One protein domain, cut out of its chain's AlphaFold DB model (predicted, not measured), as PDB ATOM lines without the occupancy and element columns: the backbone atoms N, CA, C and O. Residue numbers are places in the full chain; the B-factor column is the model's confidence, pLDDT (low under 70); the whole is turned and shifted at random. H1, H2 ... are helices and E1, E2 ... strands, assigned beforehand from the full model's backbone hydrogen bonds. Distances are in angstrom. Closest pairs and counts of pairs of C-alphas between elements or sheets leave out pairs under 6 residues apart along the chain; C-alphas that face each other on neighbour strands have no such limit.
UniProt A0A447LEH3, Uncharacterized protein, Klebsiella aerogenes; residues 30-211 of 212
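AT A GLANCE: This is residues 30 to 211 of the 212 residues of an uncharacterized protein of Klebsiella aerogenes (UniProt A0A447LEH3). The model is built in three parts along its longest axis: H1 and H2 cross in the middle, the short pair H4 and H5 lies at one end, and H3 with the helical hairpin H8 and H9 lies at the other. The small strand hairpin E1 and E2 sits between H2 and the helices H3 and H8, and a long loop, residues 124 to 137, runs from H3 back to H4. The printed part has 182 residues, with nine named helices and two strands in the order H1 H2 E1 E2 H3 H4 H5 H6 H7 H8 H9; the sheet E1 - E2 is antiparallel and the class is mostly helix. The whole is compact, with a radius of gyration of the C-alphas of 17.4 A and spans of 51 by 41 by 27 A.

HOW THE PARTS SIT: H1, residues 30 to 39, touches H2, residues 61 to 79, opposite ways at a steep tilt of 52 degrees; their closest C-alphas, of Thr 34 and Tyr 68, are 5.6 A apart. E1, residues 87 to 91, and E2, residues 106 to 110, form an antiparallel hairpin, with N 88 and O 109 at 2.8 A and N 90 and O 107 at 2.9 A, within hydrogen-bond range. The closest C-alphas of H2 and E2, of Ala 74 and Ile 108, are 6.4 A apart. H3, residues 111 to 123, touches H8, residues 186 to 197, with residues 113 to 117 alone, opposite ways at a steep tilt of 49 degrees; the closest C-alphas, of Val 117 and Ser 187, are 6.0 A apart. H4, residues 138 to 145, touches H5, residues 149 to 156, opposite ways at a steep tilt of 61 degrees; the closest C-alphas, of Ser 143 and Lys 149, are 4.9 A apart. H6, residues 163 to 166, touches no helix. H7, residues 174 to 177, is near H9, residues 201 to 209. H8 and H9, a helical hairpin, touch at a shallow tilt of 31 degrees, opposite ways; their closest C-alphas, of Thr 192 and His 204, are 5.4 A apart. Every O i to N i+4 pair is within hydrogen-bond range in H1, H2, H3, H4, H5, H8 and H9; H6 and H7 are too short for one.

IN THESE COORDINATES: H1 begins at C-alpha 30 (-21.790, -2.068, 22.797) and is 14.3 A long. H2 is 26.5 A, H3 18.6 A and H8 16.3 A long. H9 ends at C-alpha 209 (-37.384, -12.589, 47.958).

THE WHOLE: The C-alphas farthest apart, of Gly 147 and Gly 199, are 51.6 A apart. The printed part has no cut. The links H1 to H2, E1 to E2 and H3 to H4 are long, and residues 122 to 129 stand free. The mean pLDDT of the printed part is 77.4; 52 residues are under 70, among them 48 to 57, 124 to 134 and 170 to 186.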
ATOM      1  N   VAL A  30     -21.750  -1.559  21.412       93.00
ATOM      2  CA  VAL A  30     -21.790  -2.068  22.797       93.00
ATOM      3  C   VAL A  30     -20.658  -1.465  23.632       93.00
ATOM      4  O   VAL A  30     -20.899  -0.948  24.724       93.00
ATOM      5  N   TRP A  31     -19.438  -1.422  23.090       95.25
ATOM      6  CA  TRP A  31     -18.294  -0.785  23.747       95.25
ATOM      7  C   TRP A  31     -18.520   0.711  23.970       95.25
ATOM      8  O   TRP A  31     -18.353   1.222  25.080       95.25
ATOM      9  N   LEU A  32     -18.970   1.424  22.935       94.44
ATOM     10  CA  LEU A  32     -19.257   2.856  23.035       94.44
ATOM     11  C   LEU A  32     -20.363   3.151  24.060       94.44
ATOM     12  O   LEU A  32     -20.276   4.144  24.786       94.44
ATOM     13  N   ALA A  33     -21.390   2.301  24.147       92.38
ATOM     14  CA  ALA A  33     -22.442   2.412  25.155       92.38
ATOM     15  C   ALA A  33     -21.903   2.177  26.576       92.38
ATOM     16  O   ALA A  33     -22.200   2.969  27.474       92.38
ATOM     17  N   THR A  34     -21.053   1.164  26.754       92.88
ATOM     18  CA  THR A  34     -20.358   0.859  28.017       92.88
ATOM     19  C   THR A  34     -19.508   2.044  28.474       92.88
ATOM     20  O   THR A  34     -19.676   2.542  29.587       92.88
ATOM     21  N   GLN A  35     -18.681   2.598  27.581       92.88
ATOM     22  CA  GLN A  35     -17.865   3.781  27.865       92.88
ATOM     23  C   GLN A  35     -18.719   4.987  28.283       92.88
ATOM     24  O   GLN A  35     -18.378   5.680  29.240       92.88
ATOM     25  N   ARG A  36     -19.827   5.263  27.582       90.38
ATOM     26  CA  ARG A  36     -20.733   6.373  27.938       90.38
ATOM     27  C   ARG A  36     -21.362   6.172  29.315       90.38
ATOM     28  O   ARG A  36     -21.520   7.141  30.052       90.38
ATOM     29  N   MET A  37     -21.730   4.939  29.660       88.00
ATOM     30  CA  MET A  37     -22.299   4.621  30.969       88.00
ATOM     31  C   MET A  37     -21.279   4.857  32.081       88.00
ATOM     32  O   MET A  37     -21.582   5.589  33.019       88.00
ATOM     33  N   LEU A  38     -20.059   4.343  31.915       87.12
ATOM     34  CA  LEU A  38     -18.952   4.552  32.847       87.12
ATOM     35  C   LEU A  38     -18.646   6.039  33.042       87.12
ATOM     36  O   LEU A  38     -18.545   6.497  34.176       87.12
ATOM     37  N   LYS A  39     -18.592   6.830  31.963       85.81
ATOM     38  CA  LYS A  39     -18.373   8.284  32.059       85.81
ATOM     39  C   LYS A  39     -19.403   8.980  32.941       85.81
ATOM     40  O   LYS A  39     -19.036   9.776  33.797       85.81
ATOM     41  N   ARG A  40     -20.678   8.613  32.802       80.19
ATOM     42  CA  ARG A  40     -21.786   9.160  33.603       80.19
ATOM     43  C   ARG A  40     -21.767   8.740  35.070       80.19
ATOM     44  O   ARG A  40     -22.558   9.271  35.850       80.19
ATOM     45  N   THR A  41     -20.926   7.782  35.455       77.00
ATOM     46  CA  THR A  41     -20.734   7.442  36.870       77.00
ATOM     47  C   THR A  41     -19.797   8.420  37.574       77.00
ATOM     48  O   THR A  41     -19.911   8.578  38.784       77.00
ATOM     49  N   GLY A  42     -18.905   9.087  36.830       75.31
ATOM     50  CA  GLY A  42     -17.848   9.933  37.390       75.31
ATOM     51  C   GLY A  42     -16.775   9.162  38.164       75.31
ATOM     52  O   GLY A  42     -15.949   9.779  38.828       75.31
ATOM     53  N   ARG A  43     -16.787   7.824  38.088       79.56
ATOM     54  CA  ARG A  43     -15.789   6.958  38.716       79.56
ATOM     55  C   ARG A  43     -14.486   6.957  37.920       79.56
ATOM     56  O   ARG A  43     -14.484   7.207  36.711       79.56
ATOM     57  N   VAL A  44     -13.385   6.636  38.593       79.12
ATOM     58  CA  VAL A  44     -12.047   6.526  37.989       79.12
ATOM     59  C   VAL A  44     -11.667   5.054  37.834       79.12
ATOM     60  O   VAL A  44     -11.959   4.247  38.715       79.12
ATOM     61  N   PHE A  45     -11.038   4.709  36.705       81.56
ATOM     62  CA  PHE A  45     -10.538   3.354  36.470       81.56
ATOM     63  C   PHE A  45      -9.301   3.079  37.330       81.56
ATOM     64  O   PHE A  45      -8.348   3.861  37.279       81.56
ATOM     65  N   VAL A  46      -9.290   1.947  38.027       79.50
ATOM     66  CA  VAL A  46      -8.127   1.400  38.741       79.50
ATOM     67  C   VAL A  46      -7.850  -0.025  38.262       79.50
ATOM     68  O   VAL A  46      -8.773  -0.774  37.942       79.50
ATOM     69  N   SER A  47      -6.575  -0.402  38.158       72.75
ATOM     70  CA  SER A  47      -6.182  -1.758  37.747       72.75
ATOM     71  C   SER A  47      -6.375  -2.796  38.856       72.75
ATOM     72  O   SER A  47      -6.532  -3.973  38.530       72.75
ATOM     73  N   ASP A  48      -6.403  -2.369  40.121       65.50
ATOM     74  CA  ASP A  48      -6.684  -3.206  41.288       65.50
ATOM     75  C   ASP A  48      -7.527  -2.430  42.315       65.50
ATOM     76  O   ASP A  48      -7.351  -1.222  42.495       65.50
ATOM     77  N   LYS A  49      -8.452  -3.118  42.996       56.12
ATOM     78  CA  LYS A  49      -9.360  -2.510  43.988       56.12
ATOM     79  C   LYS A  49      -8.627  -2.038  45.246       56.12
ATOM     80  O   LYS A  49      -9.203  -1.286  46.027       56.12
ATOM     81  N   THR A  50      -7.392  -2.488  45.453       52.12
ATOM     82  CA  THR A  50      -6.600  -2.223  46.656       52.12
ATOM     83  C   THR A  50      -5.700  -1.000  46.567       52.12
ATOM     84  O   THR A  50      -4.967  -0.778  47.523       52.12
ATOM     85  N   ASP A  51      -5.709  -0.219  45.477       51.44
ATOM     86  CA  ASP A  51      -4.895   1.003  45.409       51.44
ATOM     87  C   ASP A  51      -5.370   2.017  46.476       51.44
ATOM     88  O   ASP A  51      -6.420   2.647  46.301       51.44
ATOM     89  N   PRO A  52      -4.623   2.198  47.588       45.81
ATOM     90  CA  PRO A  52      -5.060   3.011  48.723       45.81
ATOM     91  C   PRO A  52      -5.088   4.506  48.389       45.81
ATOM     92  O   PRO A  52      -5.561   5.310  49.189       45.81
ATOM     93  N   THR A  53      -4.532   4.888  47.236       50.03
ATOM     94  CA  THR A  53      -4.353   6.284  46.834       50.03
ATOM     95  C   THR A  53      -5.442   6.795  45.902       50.03
ATOM     96  O   THR A  53      -5.472   7.993  45.626       50.03
ATOM     97  N   ALA A  54      -6.355   5.935  45.434       51.47
ATOM     98  CA  ALA A  54      -7.406   6.340  44.513       51.47
ATOM     99  C   ALA A  54      -8.472   7.197  45.232       51.47
ATOM    100  O   ALA A  54      -9.202   6.696  46.092       51.47
ATOM    101  N   PRO A  55      -8.609   8.494  44.899       43.78
ATOM    102  CA  PRO A  55      -9.586   9.346  45.550       43.78
ATOM    103  C   PRO A  55     -10.984   9.067  44.976       43.78
ATOM    104  O   PRO A  55     -11.263   9.348  43.811       43.78
ATOM    105  N   GLY A  56     -11.888   8.551  45.811       55.56
ATOM    106  CA  GLY A  56     -13.320   8.457  45.513       55.56
ATOM    107  C   GLY A  56     -13.820   7.085  45.052       55.56
ATOM    108  O   GLY A  56     -13.238   6.043  45.329       55.56
ATOM    109  N   SER A  57     -14.980   7.087  44.390       69.12
ATOM    110  CA  SER A  57     -15.638   5.881  43.883       69.12
ATOM    111  C   SER A  57     -14.910   5.379  42.630       69.12
ATOM    112  O   SER A  57     -14.876   6.076  41.616       69.12
ATOM    113  N   VAL A  58     -14.311   4.191  42.693       77.25
ATOM    114  CA  VAL A  58     -13.518   3.598  41.602       77.25
ATOM    115  C   VAL A  58     -14.294   2.521  40.837       77.25
ATOM    116  O   VAL A  58     -15.361   2.080  41.283       77.25
ATOM    117  N   PHE A  59     -13.779   2.131  39.668       81.94
ATOM    118  CA  PHE A  59     -14.196   0.932  38.935       81.94
ATOM    119  C   PHE A  59     -12.985   0.203  38.342       81.94
ATOM    120  O   PHE A  59     -11.972   0.837  38.048       81.94
ATOM    121  N   ASP A  60     -13.091  -1.107  38.146       84.44
ATOM    122  CA  ASP A  60     -12.015  -1.950  37.615       84.44
ATOM    123  C   ASP A  60     -12.381  -2.607  36.268       84.44
ATOM    124  O   ASP A  60     -13.365  -2.258  35.608       84.44
ATOM    125  N   PHE A  61     -11.552  -3.546  35.803       87.38
ATOM    126  CA  PHE A  61     -11.819  -4.259  34.553       87.38
ATOM    127  C   PHE A  61     -13.010  -5.224  34.644       87.38
ATOM    128  O   PHE A  61     -13.677  -5.448  33.634       87.38
ATOM    129  N   ASN A  62     -13.313  -5.765  35.824       83.94
ATOM    130  CA  ASN A  62     -14.493  -6.606  36.011       83.94
ATOM    131  C   ASN A  62     -15.762  -5.762  35.891       83.94
ATOM    132  O   ASN A  62     -16.684  -6.154  35.189       83.94
ATOM    133  N   ASP A  63     -15.764  -4.546  36.439       85.06
ATOM    134  CA  ASP A  63     -16.861  -3.596  36.250       85.06
ATOM    135  C   ASP A  63     -17.065  -3.241  34.765       85.06
ATOM    136  O   ASP A  63     -18.198  -3.136  34.286       85.06
ATOM    137  N   VAL A  64     -15.971  -3.084  34.006       89.56
ATOM    138  CA  VAL A  64     -16.030  -2.901  32.544       89.56
ATOM    139  C   VAL A  64     -16.641  -4.126  31.869       89.56
ATOM    140  O   VAL A  64     -17.514  -3.966  31.014       89.56
ATOM    141  N   ARG A  65     -16.195  -5.331  32.239       89.12
ATOM    142  CA  ARG A  65     -16.691  -6.599  31.695       89.12
ATOM    143  C   ARG A  65     -18.181  -6.772  31.968       89.12
ATOM    144  O   ARG A  65     -18.926  -7.020  31.026       89.12
ATOM    145  N   ASP A  66     -18.623  -6.587  33.203       84.88
ATOM    146  CA  ASP A  66     -20.018  -6.793  33.589       84.88
ATOM    147  C   ASP A  66     -20.943  -5.819  32.852       84.88
ATOM    148  O   ASP A  66     -21.952  -6.220  32.269       84.88
ATOM    149  N   LEU A  67     -20.571  -4.535  32.792       88.50
ATOM    150  CA  LEU A  67     -21.340  -3.546  32.035       88.50
ATOM    151  C   LEU A  67     -21.320  -3.820  30.529       88.50
ATOM    152  O   LEU A  67     -22.330  -3.593  29.859       88.50
ATOM    153  N   TYR A  68     -20.202  -4.306  29.989       91.75
ATOM    154  CA  TYR A  68     -20.110  -4.706  28.589       91.75
ATOM    155  C   TYR A  68     -21.077  -5.852  28.276       91.75
ATOM    156  O   TYR A  68     -21.857  -5.751  27.329       91.75
ATOM    157  N   LEU A  69     -21.081  -6.903  29.098       88.62
ATOM    158  CA  LEU A  69     -21.985  -8.046  28.947       88.62
ATOM    159  C   LEU A  69     -23.453  -7.627  29.093       88.62
ATOM    160  O   LEU A  69     -24.297  -8.042  28.298       88.62
ATOM    161  N   LEU A  70     -23.760  -6.724  30.028       88.00
ATOM    162  CA  LEU A  70     -25.102  -6.166  30.185       88.00
ATOM    163  C   LEU A  70     -25.555  -5.392  28.936       88.00
ATOM    164  O   LEU A  70     -26.695  -5.524  28.483       88.00
ATOM    165  N   GLN A  71     -24.664  -4.596  28.340       91.31
ATOM    166  CA  GLN A  71     -24.933  -3.884  27.086       91.31
ATOM    167  C   GLN A  71     -25.107  -4.841  25.906       91.31
ATOM    168  O   GLN A  71     -25.932  -4.585  25.026       91.31
ATOM    169  N   LEU A  72     -24.359  -5.942  25.894       90.38
ATOM    170  CA  LEU A  72     -24.447  -6.980  24.877       90.38
ATOM    171  C   LEU A  72     -25.805  -7.688  24.937       90.38
ATOM    172  O   LEU A  72     -26.502  -7.744  23.925       90.38
ATOM    173  N   ALA A  73     -26.236  -8.104  26.131       87.25
ATOM    174  CA  ALA A  73     -27.553  -8.692  26.364       87.25
ATOM    175  C   ALA A  73     -28.685  -7.719  25.988       87.25
ATOM    176  O   ALA A  73     -29.601  -8.073  25.242       87.25
ATOM    177  N   ALA A  74     -28.587  -6.450  26.401       89.00
ATOM    178  CA  ALA A  74     -29.563  -5.426  26.028       89.00
ATOM    179  C   ALA A  74     -29.612  -5.187  24.510       89.00
ATOM    180  O   ALA A  74     -30.682  -4.927  23.957       89.00
ATOM    181  N   SER A  75     -28.465  -5.254  23.827       88.56
ATOM    182  CA  SER A  75     -28.402  -5.172  22.367       88.56
ATOM    183  C   SER A  75     -29.034  -6.394  21.705       88.56
ATOM    184  O   SER A  75     -29.733  -6.225  20.711       88.56
ATOM    185  N   GLY A  76     -28.826  -7.596  22.250       86.94
ATOM    186  CA  GLY A  76     -29.456  -8.828  21.776       86.94
ATOM    187  C   GLY A  76     -30.980  -8.729  21.795       86.94
ATOM    188  O   GLY A  76     -31.619  -8.934  20.767       86.94
ATOM    189  N   ILE A  77     -31.551  -8.282  22.919       85.88
ATOM    190  CA  ILE A  77     -33.002  -8.076  23.057       85.88
ATOM    191  C   ILE A  77     -33.511  -7.031  22.055       85.88
ATOM    192  O   ILE A  77     -34.509  -7.252  21.381       85.88
ATOM    193  N   LYS A  78     -32.818  -5.894  21.907       86.25
ATOM    194  CA  LYS A  78     -33.229  -4.828  20.969       86.25
ATOM    195  C   LYS A  78     -33.179  -5.254  19.503       86.25
ATOM    196  O   LYS A  78     -33.899  -4.680  18.693       86.25
ATOM    197  N   ASN A  79     -32.316  -6.204  19.166       84.81
ATOM    198  CA  ASN A  79     -32.187  -6.720  17.810       84.81
ATOM    199  C   ASN A  79     -33.141  -7.896  17.537       84.81
ATOM    200  O   ASN A  79     -33.286  -8.288  16.382       84.81
ATOM    201  N   ALA A  80     -33.804  -8.444  18.561       84.56
ATOM    202  CA  ALA A  80     -34.823  -9.470  18.384       84.56
ATOM    203  C   ALA A  80     -36.083  -8.888  17.717       84.56
ATOM    204  O   ALA A  80     -36.514  -7.765  18.008       84.56
ATOM    205  N   ALA A  81     -36.684  -9.664  16.814       76.69
ATOM    206  CA  ALA A  81     -37.885  -9.264  16.090       76.69
ATOM    207  C   ALA A  81     -39.024  -8.918  17.066       76.69
ATOM    208  O   ALA A  81     -39.326  -9.686  17.972       76.69
ATOM    209  N   GLY A  82     -39.640  -7.746  16.892       76.44
ATOM    210  CA  GLY A  82     -40.732  -7.268  17.750       76.44
ATOM    211  C   GLY A  82     -40.307  -6.553  19.041       76.44
ATOM    212  O   GLY A  82     -41.139  -5.877  19.636       76.44
ATOM    213  N   PHE A  83     -39.026  -6.603  19.433       74.31
ATOM    214  CA  PHE A  83     -38.526  -6.044  20.706       74.31
ATOM    215  C   PHE A  83     -37.636  -4.800  20.545       74.31
ATOM    216  O   PHE A  83     -37.098  -4.262  21.524       74.31
ATOM    217  N   SER A  84     -37.489  -4.297  19.316       66.62
ATOM    218  CA  SER A  84     -36.714  -3.087  19.036       66.62
ATOM    219  C   SER A  84     -37.244  -1.915  19.862       66.62
ATOM    220  O   SER A  84     -38.398  -1.511  19.741       66.62
ATOM    221  N   SER A  85     -36.391  -1.381  20.743       70.38
ATOM    222  CA  SER A  85     -36.659  -0.299  21.712       70.38
ATOM    223  C   SER A  85     -37.471  -0.635  22.973       70.38
ATOM    224  O   SER A  85     -37.818   0.281  23.726       70.38
ATOM    225  N   TRP A  86     -37.721  -1.913  23.262       83.44
ATOM    226  CA  TRP A  86     -38.523  -2.308  24.427       83.44
ATOM    227  C   TRP A  86     -37.785  -2.196  25.751       83.44
ATOM    228  O   TRP A  86     -38.435  -2.018  26.776       83.44
ATOM    229  N   VAL A  87     -36.453  -2.266  25.740       88.19
ATOM    230  CA  VAL A  87     -35.649  -2.317  26.964       88.19
ATOM    231  C   VAL A  87     -34.602  -1.213  27.048       88.19
ATOM    232  O   VAL A  87     -34.027  -0.771  26.049       88.19
ATOM    233  N   GLU A  88     -34.314  -0.793  28.272       88.88
ATOM    234  CA  GLU A  88     -33.236   0.123  28.628       88.88
ATOM    235  C   GLU A  88     -32.472  -0.426  29.837       88.88
ATOM    236  O   GLU A  88     -33.014  -1.188  30.631       88.88
ATOM    237  N   ILE A  89     -31.208  -0.033  29.985       88.31
ATOM    238  CA  ILE A  89     -30.433  -0.348  31.187       88.31
ATOM    239  C   ILE A  89     -30.650   0.775  32.197       88.31
ATOM    240  O   ILE A  89     -30.452   1.949  31.870       88.31
ATOM    241  N   SER A  90     -31.046   0.418  33.416       83.81
ATOM    242  CA  SER A  90     -31.384   1.364  34.477       83.81
ATOM    243  C   SER A  90     -30.764   0.942  35.810       83.81
ATOM    244  O   SER A  90     -30.631  -0.257  36.056       83.81
ATOM    245  N   PRO A  91     -30.382   1.894  36.684       78.62
ATOM    246  CA  PRO A  91     -29.891   1.563  38.014       78.62
ATOM    247  C   PRO A  91     -30.991   0.931  38.882       78.62
ATOM    248  O   PRO A  91     -32.113   1.452  38.949       78.62
ATOM    249  N   VAL A  92     -30.654  -0.154  39.579       74.06
ATOM    250  CA  VAL A  92     -31.552  -0.918  40.472       74.06
ATOM    251  C   VAL A  92     -31.360  -0.616  41.956       74.06
ATOM    252  O   VAL A  92     -32.304  -0.747  42.727       74.06
ATOM    253  N   HIS A  93     -30.213  -0.055  42.335       67.69
ATOM    254  CA  HIS A  93     -29.936   0.427  43.689       67.69
ATOM    255  C   HIS A  93     -29.879   1.964  43.712       67.69
ATOM    256  O   HIS A  93     -29.527   2.603  42.709       67.69
ATOM    257  N   LYS A  94     -30.241   2.610  44.835       61.16
ATOM    258  CA  LYS A  94     -29.780   3.995  45.062       61.16
ATOM    259  C   LYS A  94     -28.258   3.949  45.143       61.16
ATOM    260  O   LYS A  94     -27.726   2.998  45.691       61.16
ATOM    261  N   ARG A  95     -27.568   4.955  44.586       54.88
ATOM    262  CA  ARG A  95     -26.095   5.012  44.575       54.88
ATOM    263  C   ARG A  95     -25.556   4.741  45.980       54.88
ATOM    264  O   ARG A  95     -25.623   5.622  46.833       54.88
ATOM    265  N   SER A  96     -25.045   3.539  46.182       50.47
ATOM    266  CA  SER A  96     -24.301   3.163  47.367       50.47
ATOM    267  C   SER A  96     -22.822   3.357  47.084       50.47
ATOM    268  O   SER A  96     -22.339   3.139  45.969       50.47
ATOM    269  N   THR A  97     -22.112   3.844  48.093       50.06
ATOM    270  CA  THR A  97     -20.652   3.946  48.094       50.06
ATOM    271  C   THR A  97     -19.997   2.630  48.509       50.06
ATOM    272  O   THR A  97     -18.777   2.531  48.433       50.06
ATOM    273  N   LEU A  98     -20.784   1.641  48.951       50.69
ATOM    274  CA  LEU A  98     -20.292   0.331  49.361       50.69
ATOM    275  C   LEU A  98     -20.103  -0.593  48.150       50.69
ATOM    276  O   LEU A  98     -20.761  -0.459  47.120       50.69
ATOM    277  N   HIS A  99     -19.126  -1.485  48.298       50.78
ATOM    278  CA  HIS A  99     -18.374  -2.228  47.282       50.78
ATOM    279  C   HIS A  99     -19.158  -3.257  46.436       50.78
ATOM    280  O   HIS A  99     -18.624  -4.324  46.130       50.78
ATOM    281  N   SER A 100     -20.390  -2.976  46.012       55.97
ATOM    282  CA  SER A 100     -21.040  -3.800  44.987       55.97
ATOM    283  C   SER A 100     -20.369  -3.576  43.630       55.97
ATOM    284  O   SER A 100     -19.989  -2.446  43.294       55.97
ATOM    285  N   SER A 101     -20.188  -4.652  42.852       64.50
ATOM    286  CA  SER A 101     -19.713  -4.529  41.472       64.50
ATOM    287  C   SER A 101     -20.631  -3.576  40.711       64.50
ATOM    288  O   SER A 101     -21.851  -3.556  40.903       64.50
ATOM    289  N   LEU A 102     -20.054  -2.742  39.854       71.19
ATOM    290  CA  LEU A 102     -20.815  -1.749  39.113       71.19
ATOM    291  C   LEU A 102     -21.863  -2.425  38.221       71.19
ATOM    292  O   LEU A 102     -22.948  -1.878  38.057       71.19
ATOM    293  N   GLY A 103     -21.577  -3.627  37.711       66.00
ATOM    294  CA  GLY A 103     -22.533  -4.464  36.982       66.00
ATOM    295  C   GLY A 103     -23.803  -4.783  37.773       66.00
ATOM    296  O   GLY A 103     -24.902  -4.613  37.250       66.00
ATOM    297  N   ALA A 104     -23.668  -5.135  39.056       69.94
ATOM    298  CA  ALA A 104     -24.783  -5.460  39.953       69.94
ATOM    299  C   ALA A 104     -25.690  -4.258  40.276       69.94
ATOM    300  O   ALA A 104     -26.806  -4.404  40.778       69.94
ATOM    301  N   GLN A 105     -25.243  -3.037  39.973       76.12
ATOM    302  CA  GLN A 105     -26.028  -1.822  40.198       76.12
ATOM    303  C   GLN A 105     -27.007  -1.521  39.062       76.12
ATOM    304  O   GLN A 105     -27.840  -0.623  39.221       76.12
ATOM    305  N   TYR A 106     -26.943  -2.242  37.938       82.19
ATOM    306  CA  TYR A 106     -27.769  -1.995  36.759       82.19
ATOM    307  C   TYR A 106     -28.494  -3.248  36.276       82.19
ATOM    308  O   TYR A 106     -27.962  -4.352  36.295       82.19
ATOM    309  N   MET A 107     -29.700  -3.052  35.750       84.81
ATOM    310  CA  MET A 107     -30.508  -4.121  35.170       84.81
ATOM    311  C   MET A 107     -31.143  -3.666  33.863       84.81
ATOM    312  O   MET A 107     -31.381  -2.471  33.644       84.81
ATOM    313  N   ILE A 108     -31.421  -4.630  32.991       87.12
ATOM    314  CA  ILE A 108     -32.219  -4.424  31.787       87.12
ATOM    315  C   ILE A 108     -33.687  -4.404  32.208       87.12
ATOM    316  O   ILE A 108     -34.199  -5.388  32.726       87.12
ATOM    317  N   ILE A 109     -34.367  -3.285  31.980       86.12
ATOM    318  CA  ILE A 109     -35.786  -3.120  32.301       86.12
ATOM    319  C   ILE A 109     -36.580  -2.694  31.069       86.12
ATOM    320  O   ILE A 109     -36.026  -2.053  30.169       86.12
ATOM    321  N   PRO A 110     -37.898  -2.953  31.030       87.75
ATOM    322  CA  PRO A 110     -38.769  -2.378  30.026       87.75
ATOM    323  C   PRO A 110     -38.713  -0.848  30.049       87.75
ATOM    324  O   PRO A 110     -38.739  -0.195  31.096       87.75
ATOM    325  N   ARG A 111     -38.698  -0.245  28.867       87.38
ATOM    326  CA  ARG A 111     -38.663   1.206  28.675       87.38
ATOM    327  C   ARG A 111     -39.871   1.905  29.299       87.38
ATOM    328  O   ARG A 111     -39.758   3.039  29.763       87.38
ATOM    329  N   SER A 112     -41.021   1.233  29.335       85.62
ATOM    330  CA  SER A 112     -42.226   1.700  30.027       85.62
ATOM    331  C   SER A 112     -41.980   1.905  31.526       85.62
ATOM    332  O   SER A 112     -42.355   2.946  32.060       85.62
ATOM    333  N   VAL A 113     -41.284   0.971  32.183       84.62
ATOM    334  CA  VAL A 113     -40.894   1.074  33.598       84.62
ATOM    335  C   VAL A 113     -39.969   2.271  33.802       84.62
ATOM    336  O   VAL A 113     -40.243   3.119  34.648       84.62
ATOM    337  N   ARG A 114     -38.932   2.418  32.967       84.44
ATOM    338  CA  ARG A 114     -38.008   3.566  33.025       84.44
ATOM    339  C   ARG A 114     -38.738   4.909  32.925       84.44
ATOM    340  O   ARG A 114     -38.483   5.804  33.723       84.44
ATOM    341  N   ARG A 115     -39.676   5.055  31.982       83.50
ATOM    342  CA  ARG A 115     -40.465   6.292  31.817       83.50
ATOM    343  C   ARG A 115     -41.325   6.608  33.045       83.50
ATOM    344  O   ARG A 115     -41.400   7.770  33.436       83.50
ATOM    345  N   LYS A 116     -41.927   5.592  33.678       83.88
ATOM    346  CA  LYS A 116     -42.675   5.755  34.940       83.88
ATOM    347  C   LYS A 116     -41.756   6.230  36.077       83.88
ATOM    348  O   LYS A 116     -42.129   7.132  36.821       83.88
ATOM    349  N   VAL A 117     -40.542   5.679  36.176       80.00
ATOM    350  CA  VAL A 117     -39.531   6.114  37.162       80.00
ATOM    351  C   VAL A 117     -39.144   7.578  36.961       80.00
ATOM    352  O   VAL A 117     -39.037   8.318  37.936       80.00
ATOM    353  N   ASP A 118     -38.931   8.010  35.718       79.31
ATOM    354  CA  ASP A 118     -38.569   9.402  35.437       79.31
ATOM    355  C   ASP A 118     -39.691  10.368  35.812       79.31
ATOM    356  O   ASP A 118     -39.423  11.377  36.463       79.31
ATOM    357  N   ALA A 119     -40.941  10.033  35.480       81.50
ATOM    358  CA  ALA A 119     -42.104  10.813  35.896       81.50
ATOM    359  C   ALA A 119     -42.192  10.904  37.430       81.50
ATOM    360  O   ALA A 119     -42.334  11.994  37.981       81.50
ATOM    361  N   TYR A 120     -41.995   9.782  38.136       79.12
ATOM    362  CA  TYR A 120     -41.936   9.762  39.601       79.12
ATOM    363  C   TYR A 120     -40.822  10.666  40.156       79.12
ATOM    364  O   TYR A 120     -41.025  11.369  41.144       79.12
ATOM    365  N   ARG A 121     -39.635  10.685  39.536       75.94
ATOM    366  CA  ARG A 121     -38.517  11.548  39.961       75.94
ATOM    367  C   ARG A 121     -38.776  13.029  39.700       75.94
ATOM    368  O   ARG A 121     -38.376  13.845  40.525       75.94
ATOM    369  N   GLN A 122     -39.421  13.362  38.582       74.56
ATOM    370  CA  GLN A 122     -39.800  14.737  38.241       74.56
ATOM    371  C   GLN A 122     -40.799  15.303  39.251       74.56
ATOM    372  O   GLN A 122     -40.616  16.422  39.719       74.56
ATOM    373  N   ILE A 123     -41.793  14.501  39.645       76.69
ATOM    374  CA  ILE A 123     -42.772  14.876  40.676       76.69
ATOM    375  C   ILE A 123     -42.083  15.082  42.033       76.69
ATOM    376  O   ILE A 123     -42.405  16.016  42.758       76.69
ATOM    377  N   ASN A 124     -41.089  14.251  42.356       69.19
ATOM    378  CA  ASN A 124     -40.394  14.276  43.646       69.19
ATOM    379  C   ASN A 124     -39.125  15.157  43.680       69.19
ATOM    380  O   ASN A 124     -38.293  14.990  44.570       69.19
ATOM    381  N   ALA A 125     -38.966  16.080  42.720       55.00
ATOM    382  CA  ALA A 125     -37.971  17.163  42.690       55.00
ATOM    383  C   ALA A 125     -36.529  16.792  43.109       55.00
ATOM    384  O   ALA A 125     -35.811  17.592  43.716       55.00
ATOM    385  N   ALA A 126     -36.053  15.593  42.765       57.75
ATOM    386  CA  ALA A 126     -34.658  15.241  43.004       57.75
ATOM    387  C   ALA A 126     -33.762  16.034  42.036       57.75
ATOM    388  O   ALA A 126     -33.732  15.755  40.835       57.75
ATOM    389  N   LYS A 127     -33.022  17.029  42.547       52.69
ATOM    390  CA  LYS A 127     -32.010  17.758  41.767       52.69
ATOM    391  C   LYS A 127     -31.001  16.767  41.182       52.69
ATOM    392  O   LYS A 127     -30.324  16.045  41.914       52.69
ATOM    393  N   HIS A 128     -30.874  16.757  39.858       54.56
ATOM    394  CA  HIS A 128     -29.782  16.065  39.186       54.56
ATOM    395  C   HIS A 128     -28.473  16.788  39.511       54.56
ATOM    396  O   HIS A 128     -28.253  17.909  39.059       54.56
ATOM    397  N   MET A 129     -27.601  16.151  40.292       53.38
ATOM    398  CA  MET A 129     -26.228  16.627  40.419       53.38
ATOM    399  C   MET A 129     -25.496  16.370  39.096       53.38
ATOM    400  O   MET A 129     -25.546  15.236  38.599       53.38
ATOM    401  N   PRO A 130     -24.835  17.384  38.510       51.50
ATOM    402  CA  PRO A 130     -23.989  17.172  37.349       51.50
ATOM    403  C   PRO A 130     -22.882  16.192  37.738       51.50
ATOM    404  O   PRO A 130     -22.192  16.377  38.739       51.50
ATOM    405  N   VAL A 131     -22.748  15.111  36.975       61.59
ATOM    406  CA  VAL A 131     -21.658  14.158  37.174       61.59
ATOM    407  C   VAL A 131     -20.486  14.617  36.328       61.59
ATOM    408  O   VAL A 131     -20.635  14.811  35.122       61.59
ATOM    409  N   GLN A 132     -19.327  14.794  36.951       60.94
ATOM    410  CA  GLN A 132     -18.104  15.084  36.222       60.94
ATOM    411  C   GLN A 132     -17.672  13.826  35.463       60.94
ATOM    412  O   GLN A 132     -17.281  12.830  36.065       60.94
ATOM    413  N   GLU A 133     -17.781  13.850  34.136       68.75
ATOM    414  CA  GLU A 133     -17.332  12.737  33.302       68.75
ATOM    415  C   GLU A 133     -15.801  12.655  33.293       68.75
ATOM    416  O   GLU A 133     -15.111  13.672  33.161       68.75
ATOM    417  N   PHE A 134     -15.244  11.442  33.378       68.06
ATOM    418  CA  PHE A 134     -13.800  11.277  33.224       68.06
ATOM    419  C   PHE A 134     -13.365  11.570  31.775       68.06
ATOM    420  O   PHE A 134     -14.040  11.222  30.796       68.06
ATOM    421  N   LYS A 135     -12.210  12.231  31.630       70.88
ATOM    422  CA  LYS A 135     -11.672  12.673  30.334       70.88
ATOM    423  C   LYS A 135     -11.018  11.514  29.568       70.88
ATOM    424  O   LYS A 135     -10.374  10.652  30.156       70.88
ATOM    425  N   GLY A 136     -11.129  11.536  28.237       83.31
ATOM    426  CA  GLY A 136     -10.493  10.560  27.339       83.31
ATOM    427  C   GLY A 136     -11.369   9.354  26.973       83.31
ATOM    428  O   GLY A 136     -12.593   9.385  27.129       83.31
ATOM    429  N   SER A 137     -10.747   8.313  26.412       90.06
ATOM    430  CA  SER A 137     -11.399   7.039  26.077       90.06
ATOM    431  C   SER A 137     -11.143   5.990  27.159       90.06
ATOM    432  O   SER A 137     -10.112   6.018  27.831       90.06
ATOM    433  N   LEU A 138     -12.065   5.034  27.299       91.44
ATOM    434  CA  LEU A 138     -11.905   3.895  28.204       91.44
ATOM    435  C   LEU A 138     -10.646   3.097  27.851       91.44
ATOM    436  O   LEU A 138      -9.868   2.756  28.729       91.44
ATOM    437  N   TYR A 139     -10.383   2.892  26.558       92.88
ATOM    438  CA  TYR A 139      -9.180   2.194  26.105       92.88
ATOM    439  C   TYR A 139      -7.877   2.891  26.530       92.88
ATOM    440  O   TYR A 139      -6.926   2.223  26.932       92.88
ATOM    441  N   ALA A 140      -7.831   4.227  26.494       90.94
ATOM    442  CA  ALA A 140      -6.670   4.972  26.973       90.94
ATOM    443  C   ALA A 140      -6.488   4.832  28.495       90.94
ATOM    444  O   ALA A 140      -5.355   4.749  28.963       90.94
ATOM    445  N   ALA A 141      -7.587   4.774  29.256       88.00
ATOM    446  CA  ALA A 141      -7.540   4.512  30.694       88.00
ATOM    447  C   ALA A 141      -7.002   3.102  30.992       88.00
ATOM    448  O   ALA A 141      -6.068   2.971  31.779       88.00
ATOM    449  N   LEU A 142      -7.502   2.080  30.286       89.44
ATOM    450  CA  LEU A 142      -7.019   0.698  30.396       89.44
ATOM    451  C   LEU A 142      -5.532   0.582  30.035       89.44
ATOM    452  O   LEU A 142      -4.759   0.001  30.787       89.44
ATOM    453  N   SER A 143      -5.116   1.177  28.913       89.94
ATOM    454  CA  SER A 143      -3.718   1.131  28.451       89.94
ATOM    455  C   SER A 143      -2.757   1.760  29.457       89.94
ATOM    456  O   SER A 143      -1.658   1.254  29.656       89.94
ATOM    457  N   ARG A 144      -3.169   2.861  30.101       87.62
ATOM    458  CA  ARG A 144      -2.369   3.518  31.138       87.62
ATOM    459  C   ARG A 144      -2.264   2.651  32.387       87.62
ATOM    460  O   ARG A 144      -1.174   2.472  32.909       87.62
ATOM    461  N   ALA A 145      -3.388   2.118  32.850       84.88
ATOM    462  CA  ALA A 145      -3.449   1.362  34.094       84.88
ATOM    463  C   ALA A 145      -2.791  -0.026  33.999       84.88
ATOM    464  O   ALA A 145      -2.241  -0.509  34.982       84.88
ATOM    465  N   PHE A 146      -2.793  -0.649  32.818       86.31
ATOM    466  CA  PHE A 146      -2.088  -1.910  32.568       86.31
ATOM    467  C   PHE A 146      -0.640  -1.733  32.087       86.31
ATOM    468  O   PHE A 146       0.012  -2.713  31.730       86.31
ATOM    469  N   GLY A 147      -0.134  -0.497  32.035       86.00
ATOM    470  CA  GLY A 147       1.253  -0.181  31.682       86.00
ATOM    471  C   GLY A 147       1.617  -0.331  30.201       86.00
ATOM    472  O   GLY A 147       2.656   0.175  29.785       86.00
ATOM    473  N   SER A 148       0.790  -0.980  29.373       88.94
ATOM    474  CA  SER A 148       1.010  -1.068  27.926       88.94
ATOM    475  C   SER A 148      -0.281  -1.302  27.132       88.94
ATOM    476  O   SER A 148      -1.270  -1.838  27.643       88.94
ATOM    477  N   LYS A 149      -0.257  -0.942  25.840       92.19
ATOM    478  CA  LYS A 149      -1.339  -1.265  24.891       92.19
ATOM    479  C   LYS A 149      -1.479  -2.774  24.684       92.19
ATOM    480  O   LYS A 149      -2.596  -3.271  24.629       92.19
ATOM    481  N   THR A 150      -0.364  -3.501  24.618       90.19
ATOM    482  CA  THR A 150      -0.346  -4.958  24.428       90.19
ATOM    483  C   THR A 150      -1.053  -5.669  25.579       90.19
ATOM    484  O   THR A 150      -1.949  -6.477  25.350       90.19
ATOM    485  N   THR A 151      -0.744  -5.291  26.823       89.50
ATOM    486  CA  THR A 151      -1.405  -5.839  28.016       89.50
ATOM    487  C   THR A 151      -2.898  -5.500  28.034       89.50
ATOM    488  O   THR A 151      -3.720  -6.347  28.380       89.50
ATOM    489  N   ALA A 152      -3.276  -4.283  27.627       91.44
ATOM    490  CA  ALA A 152      -4.682  -3.900  27.524       91.44
ATOM    491  C   ALA A 152      -5.428  -4.699  26.442       91.44
ATOM    492  O   ALA A 152      -6.539  -5.160  26.696       91.44
ATOM    493  N   ASN A 153      -4.824  -4.908  25.272       93.81
ATOM    494  CA  ASN A 153      -5.403  -5.719  24.201       93.81
ATOM    495  C   ASN A 153      -5.606  -7.172  24.642       93.81
ATOM    496  O   ASN A 153      -6.669  -7.739  24.395       93.81
ATOM    497  N   GLU A 154      -4.642  -7.746  25.364       91.56
ATOM    498  CA  GLU A 154      -4.767  -9.102  25.903       91.56
ATOM    499  C   GLU A 154      -5.908  -9.209  26.925       91.56
ATOM    500  O   GLU A 154      -6.684 -10.161  26.899       91.56
ATOM    501  N   LYS A 155      -6.090  -8.198  27.783       90.06
ATOM    502  CA  LYS A 155      -7.257  -8.140  28.678       90.06
ATOM    503  C   LYS A 155      -8.568  -8.030  27.899       90.06
ATOM    504  O   LYS A 155      -9.527  -8.719  28.229       90.06
ATOM    505  N   LEU A 156      -8.617  -7.211  26.847       93.19
ATOM    506  CA  LEU A 156      -9.830  -7.014  26.047       93.19
ATOM    507  C   LEU A 156     -10.276  -8.257  25.271       93.19
ATOM    508  O   LEU A 156     -11.462  -8.360  24.976       93.19
ATOM    509  N   ARG A 157      -9.388  -9.220  24.998       91.06
ATOM    510  CA  ARG A 157      -9.762 -10.530  24.427       91.06
ATOM    511  C   ARG A 157     -10.700 -11.351  25.303       91.06
ATOM    512  O   ARG A 157     -11.339 -12.274  24.821       91.06
ATOM    513  N   GLN A 158     -10.783 -11.032  26.592       89.12
ATOM    514  CA  GLN A 158     -11.715 -11.694  27.505       89.12
ATOM    515  C   GLN A 158     -13.170 -11.262  27.269       89.12
ATOM    516  O   GLN A 158     -14.085 -11.860  27.835       89.12
ATOM    517  N   LEU A 159     -13.391 -10.203  26.483       91.88
ATOM    518  CA  LEU A 159     -14.719  -9.707  26.153       91.88
ATOM    519  C   LEU A 159     -15.199 -10.357  24.851       91.88
ATOM    520  O   LEU A 159     -14.514 -10.222  23.842       91.88
ATOM    521  N   PRO A 160     -16.364 -11.024  24.855       91.75
ATOM    522  CA  PRO A 160     -16.868 -11.723  23.679       91.75
ATOM    523  C   PRO A 160     -17.289 -10.724  22.602       91.75
ATOM    524  O   PRO A 160     -17.968  -9.741  22.900       91.75
ATOM    525  N   LEU A 161     -16.944 -11.002  21.349       88.38
ATOM    526  CA  LEU A 161     -17.296 -10.167  20.203       88.38
ATOM    527  C   LEU A 161     -18.091 -10.950  19.158       88.38
ATOM    528  O   LEU A 161     -19.051 -10.426  18.589       88.38
ATOM    529  N   MET A 162     -17.710 -12.204  18.922       86.69
ATOM    530  CA  MET A 162     -18.325 -13.067  17.919       86.69
ATOM    531  C   MET A 162     -19.568 -13.773  18.471       86.69
ATOM    532  O   MET A 162     -19.598 -14.127  19.653       86.69
ATOM    533  N   PRO A 163     -20.591 -14.051  17.641       82.00
ATOM    534  CA  PRO A 163     -21.809 -14.736  18.081       82.00
ATOM    535  C   PRO A 163     -21.554 -16.035  18.855       82.00
ATOM    536  O   PRO A 163     -22.281 -16.350  19.795       82.00
ATOM    537  N   GLU A 164     -20.524 -16.793  18.488       84.88
ATOM    538  CA  GLU A 164     -20.136 -18.049  19.134       84.88
ATOM    539  C   GLU A 164     -19.563 -17.823  20.537       84.88
ATOM    540  O   GLU A 164     -19.799 -18.626  21.435       84.88
ATOM    541  N   GLU A 165     -18.822 -16.733  20.738       86.19
ATOM    542  CA  GLU A 165     -18.278 -16.340  22.042       86.19
ATOM    543  C   GLU A 165     -19.396 -15.845  22.955       86.19
ATOM    544  O   GLU A 165     -19.452 -16.207  24.126       86.19
ATOM    545  N   ILE A 166     -20.333 -15.077  22.393       84.19
ATOM    546  CA  ILE A 166     -21.497 -14.549  23.109       84.19
ATOM    547  C   ILE A 166     -22.371 -15.691  23.630       84.19
ATOM    548  O   ILE A 166     -22.791 -15.658  24.780       84.19
ATOM    549  N   ARG A 167     -22.599 -16.735  22.822       79.88
ATOM    550  CA  ARG A 167     -23.364 -17.925  23.239       79.88
ATOM    551  C   ARG A 167     -22.708 -18.719  24.371       79.88
ATOM    552  O   ARG A 167     -23.394 -19.499  25.018       79.88
ATOM    553  N   LYS A 168     -21.397 -18.569  24.578       80.94
ATOM    554  CA  LYS A 168     -20.656 -19.231  25.664       80.94
ATOM    555  C   LYS A 168     -20.680 -18.435  26.967       80.94
ATOM    556  O   LYS A 168     -20.210 -18.941  27.983       80.94
ATOM    557  N   VAL A 169     -21.177 -17.198  26.946       77.06
ATOM    558  CA  VAL A 169     -21.391 -16.424  28.169       77.06
ATOM    559  C   VAL A 169     -22.493 -17.117  28.961       77.06
ATOM    560  O   VAL A 169     -23.580 -17.343  28.441       77.06
ATOM    561  N   THR A 170     -22.184 -17.488  30.200       59.38
ATOM    562  CA  THR A 170     -23.124 -18.135  31.119       59.38
ATOM    563  C   THR A 170     -24.346 -17.262  31.377       59.38
ATOM    564  O   THR A 170     -24.241 -16.032  31.371       59.38
ATOM    565  N   ASP A 171     -25.478 -17.907  31.657       57.25
ATOM    566  CA  ASP A 171     -26.712 -17.222  32.030       57.25
ATOM    567  C   ASP A 171     -26.484 -16.268  33.217       57.25
ATOM    568  O   ASP A 171     -25.706 -16.579  34.128       57.25
ATOM    569  N   PRO A 172     -27.126 -15.087  33.214       57.81
ATOM    570  CA  PRO A 172     -26.977 -14.124  34.294       57.81
ATOM    571  C   PRO A 172     -27.513 -14.700  35.613       57.81
ATOM    572  O   PRO A 172     -28.679 -15.080  35.705       57.81
ATOM    573  N   ASP A 173     -26.671 -14.720  36.649       63.56
ATOM    574  CA  ASP A 173     -27.084 -15.089  38.005       63.56
ATOM    575  C   ASP A 173     -27.897 -13.950  38.631       63.56
ATOM    576  O   ASP A 173     -27.371 -12.893  38.986       63.56
ATOM    577  N   ILE A 174     -29.201 -14.170  38.779       62.62
ATOM    578  CA  ILE A 174     -30.140 -13.208  39.362       62.62
ATOM    579  C   ILE A 174     -29.817 -12.863  40.824       62.62
ATOM    580  O   ILE A 174     -30.171 -11.776  41.286       62.62
ATOM    581  N   LYS A 175     -29.076 -13.726  41.538       66.25
ATOM    582  CA  LYS A 175     -28.625 -13.474  42.917       66.25
ATOM    583  C   LYS A 175     -27.640 -12.313  43.015       66.25
ATOM    584  O   LYS A 175     -27.491 -11.750  44.094       66.25
ATOM    585  N   VAL A 176     -27.027 -11.897  41.902       64.00
ATOM    586  CA  VAL A 176     -26.181 -10.692  41.827       64.00
ATOM    587  C   VAL A 176     -26.950  -9.424  42.225       64.00
ATOM    588  O   VAL A 176     -26.341  -8.452  42.666       64.00
ATOM    589  N   TYR A 177     -28.282  -9.428  42.114       64.88
ATOM    590  CA  TYR A 177     -29.138  -8.323  42.549       64.88
ATOM    591  C   TYR A 177     -29.597  -8.418  44.008       64.88
ATOM    592  O   TYR A 177     -30.220  -7.481  44.501       64.88
ATOM    593  N   GLY A 178     -29.298  -9.517  44.706       58.47
ATOM    594  CA  GLY A 178     -29.586  -9.650  46.128       58.47
ATOM    595  C   GLY A 178     -28.630  -8.790  46.945       58.47
ATOM    596  O   GLY A 178     -27.437  -9.081  47.002       58.47
ATOM    597  N   MET A 179     -29.136  -7.739  47.590       58.16
ATOM    598  CA  MET A 179     -28.367  -6.963  48.563       58.16
ATOM    599  C   MET A 179     -29.204  -6.627  49.795       58.16
ATOM    600  O   MET A 179     -30.042  -5.725  49.789       58.16
ATOM    601  N   THR A 180     -28.899  -7.317  50.893       47.91
ATOM    602  CA  THR A 180     -29.372  -7.007  52.245       47.91
ATOM    603  C   THR A 180     -28.857  -5.635  52.692       47.91
ATOM    604  O   THR A 180     -27.652  -5.443  52.864       47.91
ATOM    605  N   GLY A 181     -29.770  -4.682  52.909       49.94
ATOM    606  CA  GLY A 181     -29.501  -3.415  53.608       49.94
ATOM    607  C   GLY A 181     -29.413  -2.142  52.753       49.94
ATOM    608  O   GLY A 181     -29.302  -1.053  53.319       49.94
ATOM    609  N   GLU A 182     -29.502  -2.214  51.420       54.72
ATOM    610  CA  GLU A 182     -29.481  -1.016  50.565       54.72
ATOM    611  C   GLU A 182     -30.879  -0.491  50.202       54.72
ATOM    612  O   GLU A 182     -31.846  -1.229  50.034       54.72
ATOM    613  N   LYS A 183     -31.003   0.837  50.034       61.56
ATOM    614  CA  LYS A 183     -32.252   1.452  49.561       61.56
ATOM    615  C   LYS A 183     -32.456   1.120  48.079       61.56
ATOM    616  O   LYS A 183     -31.854   1.749  47.206       61.56
ATOM    617  N   ILE A 184     -33.356   0.185  47.816       69.94
ATOM    618  CA  ILE A 184     -33.785  -0.251  46.483       69.94
ATOM    619  C   ILE A 184     -34.253   0.945  45.636       69.94
ATOM    620  O   ILE A 184     -34.875   1.895  46.133       69.94
ATOM    621  N   SER A 185     -33.911   0.944  44.343       68.88
ATOM    622  CA  SER A 185     -34.322   2.010  43.430       68.88
ATOM    623  C   SER A 185     -35.787   1.837  42.994       68.88
ATOM    624  O   SER A 185     -36.273   0.714  42.849       68.88
ATOM    625  N   PRO A 186     -36.497   2.940  42.679       68.31
ATOM    626  CA  PRO A 186     -37.849   2.859  42.123       68.31
ATOM    627  C   PRO A 186     -37.944   2.025  40.836       68.31
ATOM    628  O   PRO A 186     -39.012   1.501  40.531       68.31
ATOM    629  N   SER A 187     -36.844   1.885  40.082       76.69
ATOM    630  CA  SER A 187     -36.798   1.054  38.874       76.69
ATOM    631  C   SER A 187     -37.019  -0.420  39.185       76.69
ATOM    632  O   SER A 187     -37.759  -1.079  38.463       76.69
ATOM    633  N   PHE A 188     -36.389  -0.926  40.246       78.38
ATOM    634  CA  PHE A 188     -36.463  -2.335  40.625       78.38
ATOM    635  C   PHE A 188     -37.849  -2.689  41.182       78.38
ATOM    636  O   PHE A 188     -38.455  -3.678  40.774       78.38
ATOM    637  N   ILE A 189     -38.414  -1.809  42.017       77.75
ATOM    638  CA  ILE A 189     -39.779  -1.952  42.549       77.75
ATOM    639  C   ILE A 189     -40.800  -1.987  41.408       77.75
ATOM    640  O   ILE A 189     -41.603  -2.912  41.310       77.75
ATOM    641  N   LEU A 190     -40.764  -0.991  40.517       79.62
ATOM    642  CA  LEU A 190     -41.722  -0.911  39.415       79.62
ATOM    643  C   LEU A 190     -41.556  -2.060  38.416       79.62
ATOM    644  O   LEU A 190     -42.548  -2.489  37.837       79.62
ATOM    645  N   PHE A 191     -40.337  -2.567  38.223       83.88
ATOM    646  CA  PHE A 191     -40.107  -3.755  37.408       83.88
ATOM    647  C   PHE A 191     -40.757  -5.001  38.018       83.88
ATOM    648  O   PHE A 191     -41.484  -5.707  37.324       83.88
ATOM    649  N   THR A 192     -40.568  -5.220  39.319       83.38
ATOM    650  CA  THR A 192     -41.145  -6.368  40.033       83.38
ATOM    651  C   THR A 192     -42.677  -6.330  39.990       83.38
ATOM    652  O   THR A 192     -43.326  -7.318  39.645       83.38
ATOM    653  N   LEU A 193     -43.278  -5.154  40.206       84.12
ATOM    654  CA  LEU A 193     -44.729  -4.963  40.068       84.12
ATOM    655  C   LEU A 193     -45.233  -5.198  38.635       84.12
ATOM    656  O   LEU A 193     -46.329  -5.727  38.446       84.12
ATOM    657  N   GLU A 194     -44.455  -4.817  37.620       84.62
ATOM    658  CA  GLU A 194     -44.804  -5.061  36.219       84.62
ATOM    659  C   GLU A 194     -44.759  -6.562  35.881       84.62
ATOM    660  O   GLU A 194     -45.632  -7.028  35.152       84.62
ATOM    661  N   CYS A 195     -43.827  -7.329  36.466       84.50
ATOM    662  CA  CYS A 195     -43.793  -8.793  36.347       84.50
ATOM    663  C   CYS A 195     -45.100  -9.409  36.861       84.50
ATOM    664  O   CYS A 195     -45.787 -10.113  36.120       84.50
ATOM    665  N   LYS A 196     -45.525  -9.028  38.074       87.31
ATOM    666  CA  LYS A 196     -46.805  -9.467  38.651       87.31
ATOM    667  C   LYS A 196     -48.003  -9.091  37.781       87.31
ATOM    668  O   LYS A 196     -48.874  -9.921  37.542       87.31
ATOM    669  N   ARG A 197     -48.050  -7.852  37.277       87.12
ATOM    670  CA  ARG A 197     -49.143  -7.369  36.412       87.12
ATOM    671  C   ARG A 197     -49.267  -8.179  35.117       87.12
ATOM    672  O   ARG A 197     -50.366  -8.318  34.591       87.12
ATOM    673  N   LEU A 198     -48.144  -8.659  34.587       85.56
ATOM    674  CA  LEU A 198     -48.074  -9.431  33.348       85.56
ATOM    675  C   LEU A 198     -48.237 -10.948  33.555       85.56
ATOM    676  O   LEU A 198     -48.208 -11.682  32.573       85.56
ATOM    677  N   GLY A 199     -48.434 -11.411  34.794       85.00
ATOM    678  CA  GLY A 199     -48.620 -12.831  35.116       85.00
ATOM    679  C   GLY A 199     -47.325 -13.614  35.362       85.00
ATOM    680  O   GLY A 199     -47.382 -14.829  35.513       85.00
ATOM    681  N   TYR A 200     -46.175 -12.940  35.448       86.25
ATOM    682  CA  TYR A 200     -44.882 -13.537  35.811       86.25
ATOM    683  C   TYR A 200     -44.746 -13.631  37.338       86.25
ATOM    684  O   TYR A 200     -43.964 -12.908  37.958       86.25
ATOM    685  N   SER A 201     -45.605 -14.442  37.965       86.75
ATOM    686  CA  SER A 201     -45.685 -14.563  39.429       86.75
ATOM    687  C   SER A 201     -44.439 -15.206  40.036       86.75
ATOM    688  O   SER A 201     -43.947 -14.710  41.041       86.75
ATOM    689  N   THR A 202     -43.878 -16.236  39.399       85.25
ATOM    690  CA  THR A 202     -42.659 -16.905  39.876       85.25
ATOM    691  C   THR A 202     -41.459 -15.958  39.870       85.25
ATOM    692  O   THR A 202     -40.704 -15.896  40.834       85.25
ATOM    693  N   GLU A 203     -41.289 -15.182  38.798       83.75
ATOM    694  CA  GLU A 203     -40.226 -14.185  38.681       83.75
ATOM    695  C   GLU A 203     -40.448 -13.022  39.644       83.75
ATOM    696  O   GLU A 203     -39.488 -12.519  40.221       83.75
ATOM    697  N   HIS A 204     -41.705 -12.601  39.833       84.88
ATOM    698  CA  HIS A 204     -42.054 -11.629  40.863       84.88
ATOM    699  C   HIS A 204     -41.617 -12.124  42.238       84.88
ATOM    700  O   HIS A 204     -40.935 -11.377  42.924       84.88
ATOM    701  N   ASP A 205     -41.989 -13.343  42.627       83.94
ATOM    702  CA  ASP A 205     -41.705 -13.877  43.959       83.94
ATOM    703  C   ASP A 205     -40.198 -14.034  44.166       83.94
ATOM    704  O   ASP A 205     -39.667 -13.554  45.159       83.94
ATOM    705  N   LEU A 206     -39.478 -14.550  43.165       82.94
ATOM    706  CA  LEU A 206     -38.022 -14.655  43.216       82.94
ATOM    707  C   LEU A 206     -37.333 -13.287  43.336       82.94
ATOM    708  O   LEU A 206     -36.367 -13.154  44.080       82.94
ATOM    709  N   LEU A 207     -37.802 -12.266  42.610       78.19
ATOM    710  CA  LEU A 207     -37.286 -10.899  42.744       78.19
ATOM    711  C   LEU A 207     -37.691 -10.273  44.076       78.19
ATOM    712  O   LEU A 207     -36.922  -9.485  44.617       78.19
ATOM    713  N   TRP A 208     -38.883 -10.598  44.583       79.75
ATOM    714  CA  TRP A 208     -39.421 -10.107  45.847       79.75
ATOM    715  C   TRP A 208     -38.673 -10.693  47.050       79.75
ATOM    716  O   TRP A 208     -38.414  -9.984  48.018       79.75
ATOM    717  N   ASP A 209     -38.229 -11.942  46.955       77.50
ATOM    718  CA  ASP A 209     -37.384 -12.589  47.958       77.50
ATOM    719  C   ASP A 209     -36.010 -11.916  48.080       77.50
ATOM    720  O   ASP A 209     -35.403 -11.948  49.144       77.50
ATOM    721  N   LEU A 210     -35.536 -11.220  47.036       69.62
ATOM    722  CA  LEU A 210     -34.318 -10.401  47.119       69.62
ATOM    723  C   LEU A 210     -34.499  -9.134  47.984       69.62
ATOM    724  O   LEU A 210     -33.508  -8.454  48.258       69.62
ATOM    725  N   PHE A 211     -35.734  -8.785  48.376       64.06
ATOM    726  CA  PHE A 211     -36.035  -7.662  49.279       64.06
ATOM    727  C   PHE A 211     -35.997  -8.055  50.765       64.06
ATOM    728  O   PHE A 211     -35.888  -7.151  51.600       64.06
TER     729      PHE A 211